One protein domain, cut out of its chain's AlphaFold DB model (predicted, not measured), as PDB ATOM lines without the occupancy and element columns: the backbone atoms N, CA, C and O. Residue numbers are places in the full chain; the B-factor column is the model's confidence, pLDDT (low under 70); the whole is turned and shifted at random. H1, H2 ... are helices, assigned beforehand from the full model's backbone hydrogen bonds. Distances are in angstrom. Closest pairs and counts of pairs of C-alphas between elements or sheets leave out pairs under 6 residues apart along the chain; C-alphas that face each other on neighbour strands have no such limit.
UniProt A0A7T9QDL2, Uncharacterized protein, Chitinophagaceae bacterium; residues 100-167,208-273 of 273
ATOM      1  N   PRO A 100      29.740  27.644   2.923       92.12
ATOM      2  CA  PRO A 100      30.623  27.139   1.873       92.12
ATOM      3  C   PRO A 100      31.477  28.256   1.268       92.12
ATOM      4  O   PRO A 100      31.001  29.385   1.120       92.12
ATOM      5  N   PHE A 101      32.708  27.935   0.869       91.19
ATOM      6  CA  PHE A 101      33.680  28.921   0.393       91.19
ATOM      7  C   PHE A 101      33.162  29.749  -0.791       91.19
ATOM      8  O   PHE A 101      33.342  30.961  -0.830       91.19
ATOM      9  N   GLU A 102      32.441  29.127  -1.721       92.12
ATOM     10  CA  GLU A 102      31.859  29.814  -2.875       92.12
ATOM     11  C   GLU A 102      30.857  30.899  -2.449       92.12
ATOM     12  O   GLU A 102      30.813  31.989  -3.025       92.12
ATOM     13  N   ASN A 103      30.084  30.629  -1.394       91.50
ATOM     14  CA  ASN A 103      29.157  31.602  -0.825       91.50
ATOM     15  C   ASN A 103      29.899  32.693  -0.048       91.50
ATOM     16  O   ASN A 103      29.490  33.849  -0.115       91.50
ATOM     17  N   VAL A 104      30.989  32.348   0.646       91.75
ATOM     18  CA  VAL A 104      31.860  33.323   1.321       91.75
ATOM     19  C   VAL A 104      32.396  34.334   0.315       91.75
ATOM     20  O   VAL A 104      32.189  35.531   0.496       91.75
ATOM     21  N   VAL A 105      33.003  33.869  -0.781       92.00
ATOM     22  CA  VAL A 105      33.548  34.748  -1.829       92.00
ATOM     23  C   VAL A 105      32.465  35.673  -2.380       92.00
ATOM     24  O   VAL A 105      32.699  36.871  -2.519       92.00
ATOM     25  N   LYS A 106      31.257  35.153  -2.625       91.31
ATOM     26  CA  LYS A 106      30.132  35.958  -3.112       91.31
ATOM     27  C   LYS A 106      29.703  37.041  -2.116       91.31
ATOM     28  O   LYS A 106      29.618  38.206  -2.485       91.31
ATOM     29  N   ILE A 107      29.465  36.675  -0.855       89.31
ATOM     30  CA  ILE A 107      29.014  37.613   0.189       89.31
ATOM     31  C   ILE A 107      30.053  38.711   0.420       89.31
ATOM     32  O   ILE A 107      29.707  39.890   0.526       89.31
ATOM     33  N   VAL A 108      31.329  38.327   0.485       90.00
ATOM     34  CA  VAL A 108      32.435  39.268   0.666       90.00
ATOM     35  C   VAL A 108      32.563  40.158  -0.569       90.00
ATOM     36  O   VAL A 108      32.760  41.356  -0.410       90.00
ATOM     37  N   SER A 109      32.376  39.634  -1.785       88.62
ATOM     38  CA  SER A 109      32.389  40.436  -3.021       88.62
ATOM     39  C   SER A 109      31.281  41.484  -3.056       88.62
ATOM     40  O   SER A 109      31.522  42.600  -3.509       88.62
ATOM     41  N   ASP A 110      30.091  41.153  -2.555       86.81
ATOM     42  CA  ASP A 110      28.960  42.082  -2.505       86.81
ATOM     43  C   ASP A 110      29.137  43.162  -1.415       86.81
ATOM     44  O   ASP A 110      28.557  44.244  -1.511       86.81
ATOM     45  N   SER A 111      29.935  42.879  -0.379       85.50
ATOM     46  CA  SER A 111      30.042  43.724   0.822       85.50
ATOM     47  C   SER A 111      31.353  44.515   0.922       85.50
ATOM     48  O   SER A 111      31.362  45.622   1.461       85.50
ATOM     49  N   PHE A 112      32.463  43.968   0.422       87.00
ATOM     50  CA  PHE A 112      33.824  44.453   0.667       87.00
ATOM     51  C   PHE A 112      34.692  44.383  -0.593       87.00
ATOM     52  O   PHE A 112      35.623  43.591  -0.689       87.00
ATOM     53  N   GLU A 113      34.449  45.267  -1.560       86.75
ATOM     54  CA  GLU A 113      35.220  45.295  -2.813       86.75
ATOM     55  C   GLU A 113      36.735  45.499  -2.594       86.75
ATOM     56  O   GLU A 113      37.561  44.990  -3.352       86.75
ATOM     57  N   TYR A 114      37.116  46.234  -1.544       88.81
ATOM     58  CA  TYR A 114      38.508  46.617  -1.300       88.81
ATOM     59  C   TYR A 114      39.447  45.417  -1.115       88.81
ATOM     60  O   TYR A 114      40.549  45.435  -1.660       88.81
ATOM     61  N   ILE A 115      39.009  44.360  -0.417       88.88
ATOM     62  CA  ILE A 115      39.858  43.185  -0.162       88.88
ATOM     63  C   ILE A 115      40.249  42.467  -1.460       88.88
ATOM     64  O   ILE A 115      41.325  41.900  -1.564       88.88
ATOM     65  N   PHE A 116      39.424  42.553  -2.502       89.00
ATOM     66  CA  PHE A 116      39.699  41.926  -3.796       89.00
ATOM     67  C   PHE A 116      40.698  42.696  -4.660       89.00
ATOM     68  O   PHE A 116      41.117  42.207  -5.710       89.00
ATOM     69  N   ARG A 117      41.065  43.912  -4.246       87.69
ATOM     70  CA  ARG A 117      42.019  44.769  -4.957       87.69
ATOM     71  C   ARG A 117      43.432  44.692  -4.377       87.69
ATOM     72  O   ARG A 117      44.337  45.265  -4.978       87.69
ATOM     73  N   THR A 118      43.621  44.024  -3.240       85.44
ATOM     74  CA  THR A 118      44.918  43.958  -2.550       85.44
ATOM     75  C   THR A 118      45.879  42.972  -3.206       85.44
ATOM     76  O   THR A 118      47.065  43.273  -3.302       85.44
ATOM     77  N   ASP A 119      45.377  41.839  -3.705       88.38
ATOM     78  CA  ASP A 119      46.188  40.792  -4.330       88.38
ATOM     79  C   ASP A 119      45.533  40.234  -5.603       88.38
ATOM     80  O   ASP A 119      44.307  40.172  -5.732       88.38
ATOM     81  N   TYR A 120      46.357  39.790  -6.557       90.06
ATOM     82  CA  TYR A 120      45.887  39.110  -7.762       90.06
ATOM     83  C   TYR A 120      45.107  37.830  -7.436       90.06
ATOM     84  O   TYR A 120      44.057  37.602  -8.038       90.06
ATOM     85  N   LEU A 121      45.595  37.014  -6.494       92.38
ATOM     86  CA  LEU A 121      44.976  35.739  -6.126       92.38
ATOM     87  C   LEU A 121      43.617  35.911  -5.463       92.38
ATOM     88  O   LEU A 121      42.828  34.972  -5.482       92.38
ATOM     89  N   TYR A 122      43.329  37.088  -4.900       92.88
ATOM     90  CA  TYR A 122      42.075  37.316  -4.192       92.88
ATOM     91  C   TYR A 122      40.907  37.511  -5.143       92.88
ATOM     92  O   TYR A 122      39.778  37.298  -4.728       92.88
ATOM     93  N   LYS A 123      41.135  37.828  -6.425       92.56
ATOM     94  CA  LYS A 123      40.050  38.006  -7.401       92.56
ATOM     95  C   LYS A 123      39.040  36.846  -7.338       92.56
ATOM     96  O   LYS A 123      39.473  35.695  -7.389       92.56
ATOM     97  N   PRO A 124      37.720  37.120  -7.299       92.81
ATOM     98  CA  PRO A 124      36.706  36.094  -7.048       92.81
ATOM     99  C   PRO A 124      36.828  34.852  -7.938       92.81
ATOM    100  O   PRO A 124      36.880  33.736  -7.426       92.81
ATOM    101  N   ASP A 125      36.954  35.037  -9.254       93.31
ATOM    102  CA  ASP A 125      37.074  33.925 -10.209       93.31
ATOM    103  C   ASP A 125      38.334  33.079  -9.955       93.31
ATOM    104  O   ASP A 125      38.303  31.852 -10.031       93.31
ATOM    105  N   ILE A 126      39.436  33.736  -9.582       93.19
ATOM    106  CA  ILE A 126      40.727  33.097  -9.316       93.19
ATOM    107  C   ILE A 126      40.681  32.316  -8.007       93.19
ATOM    108  O   ILE A 126      41.115  31.167  -7.981       93.19
ATOM    109  N   LEU A 127      40.110  32.886  -6.942       94.00
ATOM    110  CA  LEU A 127      39.912  32.178  -5.675       94.00
ATOM    111  C   LEU A 127      39.100  30.901  -5.869       94.00
ATOM    112  O   LEU A 127      39.436  29.870  -5.291       94.00
ATOM    113  N   LEU A 128      38.046  30.949  -6.687       94.44
ATOM    114  CA  LEU A 128      37.225  29.775  -6.981       94.44
ATOM    115  C   LEU A 128      38.017  28.699  -7.733       94.44
ATOM    116  O   LEU A 128      37.864  27.511  -7.443       94.44
ATOM    117  N   ASP A 129      38.879  29.088  -8.669       93.81
ATOM    118  CA  ASP A 129      39.733  28.146  -9.394       93.81
ATOM    119  C   ASP A 129      40.826  27.544  -8.502       93.81
ATOM    120  O   ASP A 129      41.006  26.324  -8.486       93.81
ATOM    121  N   VAL A 130      41.482  28.361  -7.675       94.00
ATOM    122  CA  VAL A 130      42.449  27.902  -6.667       94.00
ATOM    123  C   VAL A 130      41.776  26.972  -5.653       94.00
ATOM    124  O   VAL A 130      42.326  25.928  -5.301       94.00
ATOM    125  N   TYR A 131      40.543  27.273  -5.236       93.88
ATOM    126  CA  TYR A 131      39.792  26.448  -4.290       93.88
ATOM    127  C   TYR A 131      39.482  25.049  -4.835       93.88
ATOM    128  O   TYR A 131      39.524  24.070  -4.081       93.88
ATOM    129  N   LYS A 132      39.230  24.905  -6.145       94.06
ATOM    130  CA  LYS A 132      39.073  23.584  -6.789       94.06
ATOM    131  C   LYS A 132      40.363  22.763  -6.719       94.06
ATOM    132  O   LYS A 132      40.300  21.542  -6.587       94.06
ATOM    133  N   LEU A 133      41.517  23.428  -6.770       93.44
ATOM    134  CA  LEU A 133      42.845  22.813  -6.747       93.44
ATOM    135  C   LEU A 133      43.425  22.657  -5.334       93.44
ATOM    136  O   LEU A 133      44.463  22.029  -5.178       93.44
ATOM    137  N   ARG A 134      42.754  23.139  -4.282       91.88
ATOM    138  CA  ARG A 134      43.278  23.167  -2.899       91.88
ATOM    139  C   ARG A 134      43.878  21.853  -2.373       91.88
ATOM    140  O   ARG A 134      44.764  21.886  -1.532       91.88
ATOM    141  N   ASN A 135      43.396  20.706  -2.857       91.50
ATOM    142  CA  ASN A 135      43.834  19.379  -2.406       91.50
ATOM    143  C   ASN A 135      44.975  18.785  -3.249       91.50
ATOM    144  O   ASN A 135      45.452  17.699  -2.931       91.50
ATOM    145  N   THR A 136      45.374  19.427  -4.351       92.50
ATOM    146  CA  THR A 136      46.403  18.893  -5.258       92.50
ATOM    147  C   THR A 136      47.811  19.261  -4.798       92.50
ATOM    148  O   THR A 136      48.717  18.436  -4.887       92.50
ATOM    149  N   ASN A 137      48.002  20.481  -4.288       92.69
ATOM    150  CA  ASN A 137      49.286  20.980  -3.803       92.69
ATOM    151  C   ASN A 137      49.087  22.001  -2.668       92.69
ATOM    152  O   ASN A 137      48.148  22.801  -2.689       92.69
ATOM    153  N   ARG A 138      50.025  22.006  -1.712       92.00
ATOM    154  CA  ARG A 138      50.080  22.924  -0.564       92.00
ATOM    155  C   ARG A 138      50.049  24.406  -0.958       92.00
ATOM    156  O   ARG A 138      49.543  25.221  -0.197       92.00
ATOM    157  N   ARG A 139      50.537  24.781  -2.145       92.69
ATOM    158  CA  ARG A 139      50.505  26.180  -2.616       92.69
ATOM    159  C   ARG A 139      49.088  26.740  -2.741       92.69
ATOM    160  O   ARG A 139      48.851  27.903  -2.426       92.69
ATOM    161  N   TYR A 140      48.136  25.911  -3.169       94.69
ATOM    162  CA  TYR A 140      46.756  26.347  -3.343       94.69
ATOM    163  C   TYR A 140      46.046  26.433  -1.995       94.69
ATOM    164  O   TYR A 140      45.314  27.390  -1.767       94.69
ATOM    165  N   SER A 141      46.286  25.484  -1.079       93.44
ATOM    166  CA  SER A 141      45.747  25.584   0.283       93.44
ATOM    167  C   SER A 141      46.289  26.824   0.995       93.44
ATOM    168  O   SER A 141      45.504  27.573   1.564       93.44
ATOM    169  N   ASN A 142      47.588  27.112   0.848       93.88
ATOM    170  CA  ASN A 142      48.217  28.315   1.388       93.88
ATOM    171  C   ASN A 142      47.543  29.600   0.883       93.88
ATOM    172  O   ASN A 142      47.223  30.476   1.676       93.88
ATOM    173  N   ALA A 143      47.263  29.702  -0.419       93.31
ATOM    174  CA  ALA A 143      46.571  30.865  -0.977       93.31
ATOM    175  C   ALA A 143      45.160  31.068  -0.386       93.31
ATOM    176  O   ALA A 143      44.755  32.201  -0.125       93.31
ATOM    177  N   ILE A 144      44.417  29.981  -0.139       93.75
ATOM    178  CA  ILE A 144      43.093  30.046   0.500       93.75
ATOM    179  C   ILE A 144      43.208  30.438   1.978       93.75
ATOM    180  O   ILE A 144      42.437  31.274   2.448       93.75
ATOM    181  N   GLU A 145      44.172  29.870   2.700       92.69
ATOM    182  CA  GLU A 145      44.437  30.190   4.107       92.69
ATOM    183  C   GLU A 145      44.849  31.657   4.285       92.69
ATOM    184  O   GLU A 145      44.351  32.330   5.188       92.69
ATOM    185  N   MET A 146      45.688  32.184   3.387       92.25
ATOM    186  CA  MET A 146      46.056  33.601   3.356       92.25
ATOM    187  C   MET A 146      44.832  34.495   3.176       92.25
ATOM    188  O   MET A 146      44.622  35.398   3.984       92.25
ATOM    189  N   PHE A 147      43.979  34.199   2.188       93.31
ATOM    190  CA  PHE A 147      42.747  34.959   1.978       93.31
ATOM    191  C   PHE A 147      41.851  34.952   3.221       93.31
ATOM    192  O   PHE A 147      41.343  35.997   3.622       93.31
ATOM    193  N   GLN A 148      41.669  33.794   3.859       91.38
ATOM    194  CA  GLN A 148      40.853  33.682   5.070       91.38
ATOM    195  C   GLN A 148      41.441  34.470   6.242       91.38
ATOM    196  O   GLN A 148      40.703  35.164   6.944       91.38
ATOM    197  N   ARG A 149      42.758  34.385   6.454       91.94
ATOM    198  CA  ARG A 149      43.454  35.139   7.498       91.94
ATOM    199  C   ARG A 149      43.298  36.638   7.281       91.94
ATOM    200  O   ARG A 149      42.897  37.344   8.201       91.94
ATOM    201  N   ASP A 150      43.574  37.106   6.072       91.81
ATOM    202  CA  ASP A 150      43.536  38.527   5.742       91.81
ATOM    203  C   ASP A 150      42.097  39.066   5.760       91.81
ATOM    204  O   ASP A 150      41.872  40.193   6.189       91.81
ATOM    205  N   LEU A 151      41.104  38.252   5.377       92.25
ATOM    206  CA  LEU A 151      39.687  38.583   5.537       92.25
ATOM    207  C   LEU A 151      39.316  38.752   7.009       92.25
ATOM    208  O   LEU A 151      38.695  39.749   7.368       92.25
ATOM    209  N   ASN A 152      39.707  37.811   7.867       91.81
ATOM    210  CA  ASN A 152      39.425  37.904   9.297       91.81
ATOM    211  C   ASN A 152      40.101  39.129   9.921       91.81
ATOM    212  O   ASN A 152      39.458  39.852  10.683       91.81
ATOM    213  N   GLN A 153      41.356  39.398   9.551       91.62
ATOM    214  CA  GLN A 153      42.072  40.588  10.003       91.62
ATOM    215  C   GLN A 153      41.379  41.865   9.520       91.62
ATOM    216  O   GLN A 153      41.110  42.753  10.317       91.62
ATOM    217  N   PHE A 154      40.988  41.927   8.247       92.12
ATOM    218  CA  PHE A 154      40.264  43.066   7.691       92.12
ATOM    219  C   PHE A 154      38.945  43.336   8.432       92.12
ATOM    220  O   PHE A 154      38.639  44.485   8.751       92.12
ATOM    221  N   LEU A 155      38.158  42.295   8.728       92.38
ATOM    222  CA  LEU A 155      36.910  42.439   9.483       92.38
ATOM    223  C   LEU A 155      37.174  42.892  10.924       92.38
ATOM    224  O   LEU A 155      36.408  43.695  11.460       92.38
ATOM    225  N   PHE A 156      38.243  42.395  11.549       92.12
ATOM    226  CA  PHE A 156      38.665  42.810  12.882       92.12
ATOM    227  C   PHE A 156      39.085  44.285  12.905       92.12
ATOM    228  O   PHE A 156      38.478  45.064  13.641       92.12
ATOM    229  N   ASP A 157      40.019  44.680  12.039       91.69
ATOM    230  CA  ASP A 157      40.531  46.050  11.934       91.69
ATOM    231  C   ASP A 157      39.391  47.038  11.683       91.69
ATOM    232  O   ASP A 157      39.297  48.069  12.334       91.69
ATOM    233  N   LYS A 158      38.445  46.699  10.797       91.44
ATOM    234  CA  LYS A 158      37.292  47.567  10.508       91.44
ATOM    235  C   LYS A 158      36.367  47.751  11.706       91.44
ATOM    236  O   LYS A 158      35.803  48.831  11.862       91.44
ATOM    237  N   LYS A 159      36.182  46.724  12.539       92.81
ATOM    238  CA  LYS A 159      35.421  46.856  13.793       92.81
ATOM    239  C   LYS A 159      36.180  47.720  14.795       92.81
ATOM    240  O   LYS A 159      35.557  48.565  15.429       92.81
ATOM    241  N   GLN A 160      37.492  47.526  14.897       91.56
ATOM    242  CA  GLN A 160      38.343  48.301  15.791       91.56
ATOM    243  C   GLN A 160      38.390  49.780  15.384       91.56
ATOM    244  O   GLN A 160      38.132  50.627  16.226       91.56
ATOM    245  N   ASP A 161      38.557  50.093  14.094       89.94
ATOM    246  CA  ASP A 161      38.495  51.459  13.552       89.94
ATOM    247  C   ASP A 161      37.192  52.175  13.957       89.94
ATOM    248  O   ASP A 161      37.179  53.369  14.261       89.94
ATOM    249  N   ILE A 162      36.067  51.449  13.934       90.69
ATOM    250  CA  ILE A 162      34.760  51.979  14.340       90.69
ATOM    251  C   ILE A 162      34.723  52.226  15.845       90.69
ATOM    252  O   ILE A 162      34.241  53.276  16.266       90.69
ATOM    253  N   ASP A 163      35.200  51.276  16.648       89.75
ATOM    254  CA  ASP A 163      35.228  51.415  18.103       89.75
ATOM    255  C   ASP A 163      36.120  52.574  18.531       89.75
ATOM    256  O   ASP A 163      35.693  53.388  19.347       89.75
ATOM    257  N   ASP A 164      37.297  52.705  17.930       88.31
ATOM    258  CA  ASP A 164      38.218  53.804  18.186       88.31
ATOM    259  C   ASP A 164      37.564  55.137  17.810       88.31
ATOM    260  O   ASP A 164      37.552  56.060  18.615       88.31
ATOM    261  N   LEU A 165      36.906  55.238  16.649       86.38
ATOM    262  CA  LEU A 165      36.242  56.474  16.219       86.38
ATOM    263  C   LEU A 165      35.019  56.849  17.077       86.38
ATOM    264  O   LEU A 165      34.722  58.033  17.250       86.38
ATOM    265  N   VAL A 166      34.272  55.862  17.577       85.44
ATOM    266  CA  VAL A 166      33.088  56.085  18.424       85.44
ATOM    267  C   VAL A 166      33.494  56.436  19.856       85.44
ATOM    268  O   VAL A 166      32.843  57.287  20.471       85.44
ATOM    269  N   ASN A 167      34.551  55.797  20.362       82.00
ATOM    270  CA  ASN A 167      35.072  55.970  21.717       82.00
ATOM    271  C   ASN A 167      36.154  57.052  21.823       82.00
ATOM    272  O   ASN A 167      36.588  57.325  22.939       82.00
ATOM    273  N   LEU A 208      62.474  38.799  -2.117       88.12
ATOM    274  CA  LEU A 208      61.055  38.522  -2.356       88.12
ATOM    275  C   LEU A 208      60.362  39.687  -3.063       88.12
ATOM    276  O   LEU A 208      59.701  39.479  -4.077       88.12
ATOM    277  N   GLY A 209      60.603  40.926  -2.623       86.25
ATOM    278  CA  GLY A 209      60.058  42.119  -3.273       86.25
ATOM    279  C   GLY A 209      60.493  42.269  -4.735       86.25
ATOM    280  O   GLY A 209      59.760  42.833  -5.544       86.25
ATOM    281  N   LYS A 210      61.661  41.733  -5.110       88.88
ATOM    282  CA  LYS A 210      62.125  41.709  -6.506       88.88
ATOM    283  C   LYS A 210      61.553  40.556  -7.322       88.88
ATOM    284  O   LYS A 210      61.516  40.671  -8.542       88.88
ATOM    285  N   LEU A 211      61.103  39.485  -6.673       89.25
ATOM    286  CA  LEU A 211      60.425  38.365  -7.324       89.25
ATOM    287  C   LEU A 211      58.930  38.634  -7.564       89.25
ATOM    288  O   LEU A 211      58.318  37.916  -8.336       89.25
ATOM    289  N   VAL A 212      58.330  39.680  -6.988       85.00
ATOM    290  CA  VAL A 212      56.939  40.064  -7.318       85.00
ATOM    291  C   VAL A 212      56.799  40.478  -8.793       85.00
ATOM    292  O   VAL A 212      55.787  40.189  -9.440       85.00
ATOM    293  N   ASP A 213      57.817  41.156  -9.333       78.25
ATOM    294  CA  ASP A 213      57.856  41.610 -10.724       78.25
ATOM    295  C   ASP A 213      58.447  40.528 -11.640       78.25
ATOM    296  O   ASP A 213      59.660  40.399 -11.814       78.25
ATOM    297  N   ARG A 214      57.556  39.750 -12.259       78.56
ATOM    298  CA  ARG A 214      57.906  38.655 -13.176       78.56
ATOM    299  C   ARG A 214      58.364  39.094 -14.571       78.56
ATOM    300  O   ARG A 214      58.719  38.241 -15.379       78.56
ATOM    301  N   SER A 215      58.291  40.387 -14.902       73.38
ATOM    302  CA  SER A 215      58.458  40.866 -16.285       73.38
ATOM    303  C   SER A 215      59.889  40.738 -16.826       73.38
ATOM    304  O   SER A 215      60.102  40.781 -18.037       73.38
ATOM    305  N   ASP A 216      60.872  40.546 -15.943       84.06
ATOM    306  CA  ASP A 216      62.290  40.501 -16.284       84.06
ATOM    307  C   ASP A 216      62.923  39.175 -15.843       84.06
ATOM    308  O   ASP A 216      63.316  38.992 -14.687       84.06
ATOM    309  N   PHE A 217      63.067  38.251 -16.799       85.75
ATOM    310  CA  PHE A 217      63.683  36.940 -16.575       85.75
ATOM    311  C   PHE A 217      65.099  37.031 -15.991       85.75
ATOM    312  O   PHE A 217      65.495  36.208 -15.165       85.75
ATOM    313  N   THR A 218      65.873  38.043 -16.393       86.75
ATOM    314  CA  THR A 218      67.257  38.202 -15.930       86.75
ATOM    315  C   THR A 218      67.276  38.577 -14.455       86.75
ATOM    316  O   THR A 218      68.032  37.988 -13.676       86.75
ATOM    317  N   LYS A 219      66.407  39.513 -14.050       86.88
ATOM    318  CA  LYS A 219      66.228  39.862 -12.635       86.88
ATOM    319  C   LYS A 219      65.701  38.683 -11.840       86.88
ATOM    320  O   LYS A 219      66.273  38.387 -10.793       86.88
ATOM    321  N   PHE A 220      64.680  37.992 -12.345       90.88
ATOM    322  CA  PHE A 220      64.138  36.809 -11.687       90.88
ATOM    323  C   PHE A 220      65.249  35.807 -11.373       90.88
ATOM    324  O   PHE A 220      65.422  35.432 -10.219       90.88
ATOM    325  N   ARG A 221      66.059  35.436 -12.372       89.69
ATOM    326  CA  ARG A 221      67.136  34.450 -12.217       89.69
ATOM    327  C   ARG A 221      68.216  34.903 -11.235       89.69
ATOM    328  O   ARG A 221      68.732  34.098 -10.464       89.69
ATOM    329  N   PHE A 222      68.551  36.191 -11.249       90.88
ATOM    330  CA  PHE A 222      69.491  36.763 -10.293       90.88
ATOM    331  C   PHE A 222      68.954  36.669  -8.856       90.88
ATOM    332  O   PHE A 222      69.593  36.044  -8.009       90.88
ATOM    333  N   PHE A 223      67.766  37.213  -8.580       90.88
ATOM    334  CA  PHE A 223      67.207  37.239  -7.223       90.88
ATOM    335  C   PHE A 223      66.798  35.853  -6.718       90.88
ATOM    336  O   PHE A 223      67.007  35.547  -5.544       90.88
ATOM    337  N   SER A 224      66.309  34.977  -7.597       90.62
ATOM    338  CA  SER A 224      66.000  33.592  -7.246       90.62
ATOM    339  C   SER A 224      67.263  32.811  -6.889       90.62
ATOM    340  O   SER A 224      67.250  32.056  -5.921       90.62
ATOM    341  N   SER A 225      68.388  33.034  -7.585       89.25
ATOM    342  CA  SER A 225      69.664  32.402  -7.227       89.25
ATOM    343  C   SER A 225      70.176  32.844  -5.851       89.25
ATOM    344  O   SER A 225      70.653  32.009  -5.080       89.25
ATOM    345  N   LEU A 226      70.010  34.128  -5.501       89.94
ATOM    346  CA  LEU A 226      70.345  34.644  -4.172       89.94
ATOM    347  C   LEU A 226      69.474  33.984  -3.099       89.94
ATOM    348  O   LEU A 226      70.008  33.489  -2.107       89.94
ATOM    349  N   LEU A 227      68.162  33.891  -3.329       89.31
ATOM    350  CA  LEU A 227      67.225  33.246  -2.408       89.31
ATOM    351  C   LEU A 227      67.547  31.751  -2.225       89.31
ATOM    352  O   LEU A 227      67.717  31.292  -1.096       89.31
ATOM    353  N   LYS A 228      67.766  31.008  -3.321       90.56
ATOM    354  CA  LYS A 228      68.199  29.597  -3.290       90.56
ATOM    355  C   LYS A 228      69.512  29.415  -2.519       90.56
ATOM    356  O   LYS A 228      69.678  28.434  -1.800       90.56
ATOM    357  N   SER A 229      70.449  30.361  -2.635       88.44
ATOM    358  CA  SER A 229      71.724  30.295  -1.908       88.44
ATOM    359  C   SER A 229      71.566  30.459  -0.392       88.44
ATOM    360  O   SER A 229      72.331  29.838   0.349       88.44
ATOM    361  N   LYS A 230      70.570  31.244   0.050       87.31
ATOM    362  CA  LYS A 230      70.232  31.463   1.464       87.31
ATOM    363  C   LYS A 230      69.385  30.328   2.056       87.31
ATOM    364  O   LYS A 230      69.474  30.093   3.251       87.31
ATOM    365  N   CYS A 231      68.599  29.624   1.239       88.06
ATOM    366  CA  CYS A 231      67.612  28.627   1.681       88.06
ATOM    367  C   CYS A 231      67.973  27.184   1.282       88.06
ATOM    368  O   CYS A 231      67.094  26.396   0.941       88.06
ATOM    369  N   LYS A 232      69.265  26.827   1.286       86.69
ATOM    370  CA  LYS A 232      69.750  25.505   0.831       86.69
ATOM    371  C   LYS A 232      69.187  24.324   1.626       86.69
ATOM    372  O   LYS A 232      69.170  23.208   1.124       86.69
ATOM    373  N   ASP A 233      68.778  24.574   2.859       86.75
ATOM    374  CA  ASP A 233      68.190  23.631   3.805       86.75
ATOM    375  C   ASP A 233      66.657  23.531   3.697       86.75
ATOM    376  O   ASP A 233      66.061  22.618   4.265       86.75
ATOM    377  N   LYS A 234      66.003  24.433   2.951       90.00
ATOM    378  CA  LYS A 234      64.541  24.477   2.802       90.00
ATOM    379  C   LYS A 234      64.099  23.892   1.459       90.00
ATOM    380  O   LYS A 234      63.803  24.630   0.521       90.00
ATOM    381  N   GLU A 235      63.997  22.564   1.381       91.56
ATOM    382  CA  GLU A 235      63.622  21.841   0.147       91.56
ATOM    383  C   GLU A 235      62.317  22.350  -0.487       91.56
ATOM    384  O   GLU A 235      62.255  22.543  -1.700       91.56
ATOM    385  N   LEU A 236      61.297  22.641   0.329       92.19
ATOM    386  CA  LEU A 236      60.015  23.170  -0.150       92.19
ATOM    387  C   LEU A 236      60.179  24.521  -0.859       92.19
ATOM    388  O   LEU A 236      59.634  24.725  -1.939       92.19
ATOM    389  N   VAL A 237      60.955  25.432  -0.265       92.06
ATOM    390  CA  VAL A 237      61.206  26.762  -0.834       92.06
ATOM    391  C   VAL A 237      61.953  26.632  -2.160       92.06
ATOM    392  O   VAL A 237      61.590  27.286  -3.133       92.06
ATOM    393  N   LEU A 238      62.957  25.754  -2.233       93.31
ATOM    394  CA  LEU A 238      63.704  25.516  -3.470       93.31
ATOM    395  C   LEU A 238      62.803  24.976  -4.589       93.31
ATOM    396  O   LEU A 238      62.844  25.507  -5.702       93.31
ATOM    397  N   ALA A 239      61.958  23.987  -4.281       93.75
ATOM    398  CA  ALA A 239      61.023  23.394  -5.234       93.75
ATOM    399  C   ALA A 239      59.999  24.415  -5.761       93.75
ATOM    400  O   ALA A 239      59.695  24.437  -6.955       93.75
ATOM    401  N   GLU A 240      59.489  25.299  -4.901       94.88
ATOM    402  CA  GLU A 240      58.536  26.331  -5.320       94.88
ATOM    403  C   GLU A 240      59.199  27.437  -6.149       94.88
ATOM    404  O   GLU A 240      58.611  27.887  -7.131       94.88
ATOM    405  N   ILE A 241      60.449  27.817  -5.857       93.38
ATOM    406  CA  ILE A 241      61.195  28.756  -6.714       93.38
ATOM    407  C   ILE A 241      61.439  28.150  -8.107       93.38
ATOM    408  O   ILE A 241      61.362  28.856  -9.113       93.38
ATOM    409  N   GLU A 242      61.733  26.852  -8.196       93.69
ATOM    410  CA  GLU A 242      61.837  26.149  -9.483       93.69
ATOM    411  C   GLU A 242      60.494  26.102 -10.214       93.69
ATOM    412  O   GLU A 242      60.439  26.332 -11.423       93.69
ATOM    413  N   ASN A 243      59.396  25.884  -9.488       93.56
ATOM    414  CA  ASN A 243      58.063  25.960 -10.069       93.56
ATOM    415  C   ASN A 243      57.756  27.358 -10.624       93.56
ATOM    416  O   ASN A 243      57.228  27.460 -11.731       93.56
ATOM    417  N   MET A 244      58.122  28.422  -9.904       93.62
ATOM    418  CA  MET A 244      57.994  29.801 -10.384       93.62
ATOM    419  C   MET A 244      58.798  30.028 -11.671       93.62
ATOM    420  O   MET A 244      58.292  30.654 -12.598       93.62
ATOM    421  N   GLU A 245      60.023  29.496 -11.747       92.50
ATOM    422  CA  GLU A 245      60.892  29.602 -12.930       92.50
ATOM    423  C   GLU A 245      60.267  28.930 -14.162       92.50
ATOM    424  O   GLU A 245      60.320  29.481 -15.261       92.50
ATOM    425  N   MET A 246      59.619  27.775 -13.979       92.44
ATOM    426  CA  MET A 246      58.927  27.050 -15.052       92.44
ATOM    427  C   MET A 246      57.590  27.686 -15.468       92.44
ATOM    428  O   MET A 246      57.088  27.382 -16.548       92.44
ATOM    429  N   ASN A 247      57.007  28.552 -14.633       92.19
ATOM    430  CA  ASN A 247      55.645  29.072 -14.794       92.19
ATOM    431  C   ASN A 247      55.571  30.605 -14.886       92.19
ATOM    432  O   ASN A 247      54.557  31.193 -14.523       92.19
ATOM    433  N   LEU A 248      56.602  31.277 -15.404       89.44
ATOM    434  CA  LEU A 248      56.612  32.744 -15.544       89.44
ATOM    435  C   LEU A 248      55.412  33.288 -16.345       89.44
ATOM    436  O   LEU A 248      54.822  34.313 -15.982       89.44
ATOM    437  N   ASP A 249      55.000  32.559 -17.383       89.44
ATOM    438  CA  ASP A 249      53.848  32.910 -18.221       89.44
ATOM    439  C   ASP A 249      52.502  32.546 -17.567       89.44
ATOM    440  O   ASP A 249      51.469  33.156 -17.861       89.44
ATOM    441  N   ASN A 250      52.494  31.592 -16.629       91.88
ATOM    442  CA  ASN A 250      51.295  31.187 -15.904       91.88
ATOM    443  C   ASN A 250      51.158  31.979 -14.598       91.88
ATOM    444  O   ASN A 250      51.663  31.604 -13.544       91.88
ATOM    445  N   THR A 251      50.410  33.079 -14.683       92.19
ATOM    446  CA  THR A 251      50.194  34.022 -13.574       92.19
ATOM    447  C   THR A 251      49.663  33.359 -12.298       92.19
ATOM    448  O   THR A 251      50.078  33.734 -11.206       92.19
ATOM    449  N   LEU A 252      48.745  32.394 -12.423       93.25
ATOM    450  CA  LEU A 252      48.130  31.731 -11.269       93.25
ATOM    451  C   LEU A 252      49.151  30.853 -10.542       93.25
ATOM    452  O   LEU A 252      49.346  31.019  -9.341       93.25
ATOM    453  N   GLU A 253      49.850  29.985 -11.277       93.88
ATOM    454  CA  GLU A 253      50.899  29.127 -10.711       93.88
ATOM    455  C   GLU A 253      52.017  29.942 -10.073       93.88
ATOM    456  O   GLU A 253      52.444  29.649  -8.957       93.88
ATOM    457  N   TYR A 254      52.454  30.991 -10.771       94.44
ATOM    458  CA  TYR A 254      53.517  31.860 -10.303       94.44
ATOM    459  C   TYR A 254      53.196  32.470  -8.938       94.44
ATOM    460  O   TYR A 254      53.988  32.338  -8.008       94.44
ATOM    461  N   TYR A 255      52.027  33.106  -8.801       93.94
ATOM    462  CA  TYR A 255      51.662  33.769  -7.551       93.94
ATOM    463  C   TYR A 255      51.311  32.783  -6.437       93.94
ATOM    464  O   TYR A 255      51.646  33.055  -5.289       93.94
ATOM    465  N   CYS A 256      50.719  31.621  -6.737       94.00
ATOM    466  CA  CYS A 256      50.516  30.587  -5.717       94.00
ATOM    467  C   CYS A 256      51.850  30.092  -5.136       94.00
ATOM    468  O   CYS A 256      51.979  29.974  -3.918       94.00
ATOM    469  N   SER A 257      52.855  29.844  -5.983       94.62
ATOM    470  CA  SER A 257      54.195  29.461  -5.524       94.62
ATOM    471  C   SER A 257      54.911  30.599  -4.798       94.62
ATOM    472  O   SER A 257      55.487  30.372  -3.738       94.62
ATOM    473  N   PHE A 258      54.836  31.826  -5.323       94.00
ATOM    474  CA  PHE A 258      55.428  33.009  -4.695       94.00
ATOM    475  C   PHE A 258      54.927  33.201  -3.262       94.00
ATOM    476  O   PHE A 258      55.724  33.331  -2.340       94.00
ATOM    477  N   HIS A 259      53.609  33.170  -3.071       92.69
ATOM    478  CA  HIS A 259      52.984  33.386  -1.769       92.69
ATOM    479  C   HIS A 259      53.274  32.261  -0.774       92.69
ATOM    480  O   HIS A 259      53.416  32.519   0.422       92.69
ATOM    481  N   LEU A 260      53.428  31.020  -1.248       94.00
ATOM    482  CA  LEU A 260      53.895  29.923  -0.398       94.00
ATOM    483  C   LEU A 260      55.346  30.149   0.051       94.00
ATOM    484  O   LEU A 260      55.653  29.967   1.227       94.00
ATOM    485  N   VAL A 261      56.227  30.590  -0.851       93.56
ATOM    486  CA  VAL A 261      57.610  30.952  -0.502       93.56
ATOM    487  C   VAL A 261      57.635  32.105   0.503       93.56
ATOM    488  O   VAL A 261      58.333  32.013   1.509       93.56
ATOM    489  N   ASP A 262      56.860  33.162   0.268       91.62
ATOM    490  CA  ASP A 262      56.753  34.307   1.178       91.62
ATOM    491  C   ASP A 262      56.273  33.871   2.570       91.62
ATOM    492  O   ASP A 262      56.883  34.219   3.580       91.62
ATOM    493  N   THR A 263      55.259  33.004   2.631       90.50
ATOM    494  CA  THR A 263      54.722  32.474   3.893       90.50
ATOM    495  C   THR A 263      55.738  31.599   4.636       90.50
ATOM    496  O   THR A 263      55.894  31.735   5.845       90.50
ATOM    497  N   GLU A 264      56.486  30.736   3.953       90.06
ATOM    498  CA  GLU A 264      57.500  29.866   4.582       90.06
ATOM    499  C   GLU A 264      58.765  30.619   5.038       90.06
ATOM    500  O   GLU A 264      59.541  30.136   5.874       90.06
ATOM    501  N   LEU A 265      59.010  31.805   4.478       88.38
ATOM    502  CA  LEU A 265      60.155  32.643   4.832       88.38
ATOM    503  C   LEU A 265      59.805  33.707   5.877       88.38
ATOM    504  O   LEU A 265      60.576  33.875   6.820       88.38
ATOM    505  N   ASN A 266      58.649  34.361   5.755       81.81
ATOM    506  CA  ASN A 266      58.214  35.460   6.626       81.81
ATOM    507  C   ASN A 266      57.171  35.030   7.676       81.81
ATOM    508  O   ASN A 266      57.014  35.686   8.705       81.81
ATOM    509  N   GLY A 267      56.476  33.904   7.481       62.16
ATOM    510  CA  GLY A 267      55.490  33.375   8.434       62.16
ATOM    511  C   GLY A 267      56.085  32.926   9.771       62.16
ATOM    512  O   GLY A 267      55.359  32.833  10.758       62.16
ATOM    513  N   VAL A 268      57.405  32.723   9.843       48.06
ATOM    514  CA  VAL A 268      58.116  32.453  11.104       48.06
ATOM    515  C   VAL A 268      58.211  33.712  11.983       48.06
ATOM    516  O   VAL A 268      58.225  33.595  13.206       48.06
ATOM    517  N   GLU A 269      58.207  34.918  11.405       39.66
ATOM    518  CA  GLU A 269      58.291  36.173  12.172       39.66
ATOM    519  C   GLU A 269      56.920  36.659  12.682       39.66
ATOM    520  O   GLU A 269      56.838  37.241  13.763       39.66
ATOM    521  N   ASN A 270      55.824  36.346  11.980       34.38
ATOM    522  CA  ASN A 270      54.470  36.781  12.362       34.38
ATOM    523  C   ASN A 270      53.773  35.887  13.405       34.38
ATOM    524  O   ASN A 270      52.701  36.242  13.881       34.38
ATOM    525  N   ALA A 271      54.361  34.751  13.797       28.28
ATOM    526  CA  ALA A 271      53.854  33.916  14.895       28.28
ATOM    527  C   ALA A 271      54.309  34.397  16.292       28.28
ATOM    528  O   ALA A 271      53.958  33.783  17.298       28.28
ATOM    529  N   SER A 272      55.116  35.464  16.357       25.08
ATOM    530  CA  SER A 272      55.724  35.985  17.593       25.08
ATOM    531  C   SER A 272      55.254  37.398  17.971       25.08
ATOM    532  O   SER A 272      55.967  38.101  18.690       25.08
ATOM    533  N   ARG A 273      54.081  37.834  17.497       25.62
ATOM    534  CA  ARG A 273      53.426  39.068  17.956       25.62
ATOM    535  C   ARG A 273      52.013  38.787  18.434       25.62
ATOM    536  O   ARG A 273      51.296  38.069  17.709       25.62
TER     537      ARG A 273
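What this domain is: This is residues 100 to 167 and 208 to 273 of the 273 residues of an uncharacterized protein of Chitinophagaceae bacterium (UniProt A0A7T9QDL2). Two groups of helices meet where the first turns of the long helix H4 cross H8: on one side H1 and H3 lie side by side with short H2 nearby, and on the other H6, H7 and H8 run alternately opposite ways in a triangle, with short H5 packed on H6. H4 makes a long arm whose last residues, 156 to 167, stick out, as does the tail of residues 267 to 273. The printed part has 134 residues with eight named helices, H1 to H8 in order, and no named strand; the class is all helix. It is only just compact, close to loose, with a radius of gyration of the C-alphas of 16.7 A, and elongated, spanning 50 by 32 by 27 A.

How they stand to each other: H1, residues 101 to 111, touches H3, residues 124 to 133, at a shallow tilt of 13 degrees, opposite ways; their closest C-alphas, of Val 105 and Pro 124, are 6.2 A apart. H2, residues 113 to 117, is close to but not clearly touching H4, residues 138 to 167, with the closest C-alphas, of Ile 115 and Leu 151, 7.3 A apart. H3 and H4 form a helical hairpin at a steep tilt of 42 degrees; H4 touches H3 with residues 140 to 144 alone, closest at the C-alphas of Val 130 and Tyr 140, 5.7 A. With residues 138 to 143 alone H4 touches H8, residues 251 to 266, at a steep tilt of 68 degrees, only just short of about perpendicular; the closest C-alphas, of Arg 139 and Cys 256, are 5.4 A apart. H5, residues 208 to 211, touches H6, residues 217 to 230, closest at the C-alphas of Leu 211 and Phe 220, 5.9 A. H6 and H7, residues 235 to 246, form a hairpin at a shallow tilt of 7 degrees, with the closest C-alphas, of Lys 228 and Leu 238, 6.1 A apart. H7 and H8 form another at 26 degrees, closest at the C-alphas of Met 244 and Tyr 254, 4.9 A. H6 and H8 are apart. Every O i to N i+4 pair is within hydrogen-bond range in H1, H3, H4, H6, H7 and H8; H2 has 0 of 1, but 2 of 2 O i to N i+3 pairs, and H5 is too short for an O i to N i+4 pair.

Where its parts are: H1 begins at C-alpha 101, (33.680, 28.921, 0.393). H4 is 42.6 A long and ends at C-alpha 167, (35.072, 55.970, 21.717). H6 is 20.0 A long, and H8, 21.8 A, ends at C-alpha 266, (58.214, 35.460, 6.626).

The domain as a whole: The C-alphas of Asn 167 and Thr 218 are the two farthest apart, 52.6 A. Residues 168 to 207 are not printed, and C-alphas 167 and 208 are 39.5 A apart across the cut. Of the links printed whole, H2 to H3 is short and the others are tight. Mean pLDDT of the printed part is 87.8; residues 267 to 273 are under 70.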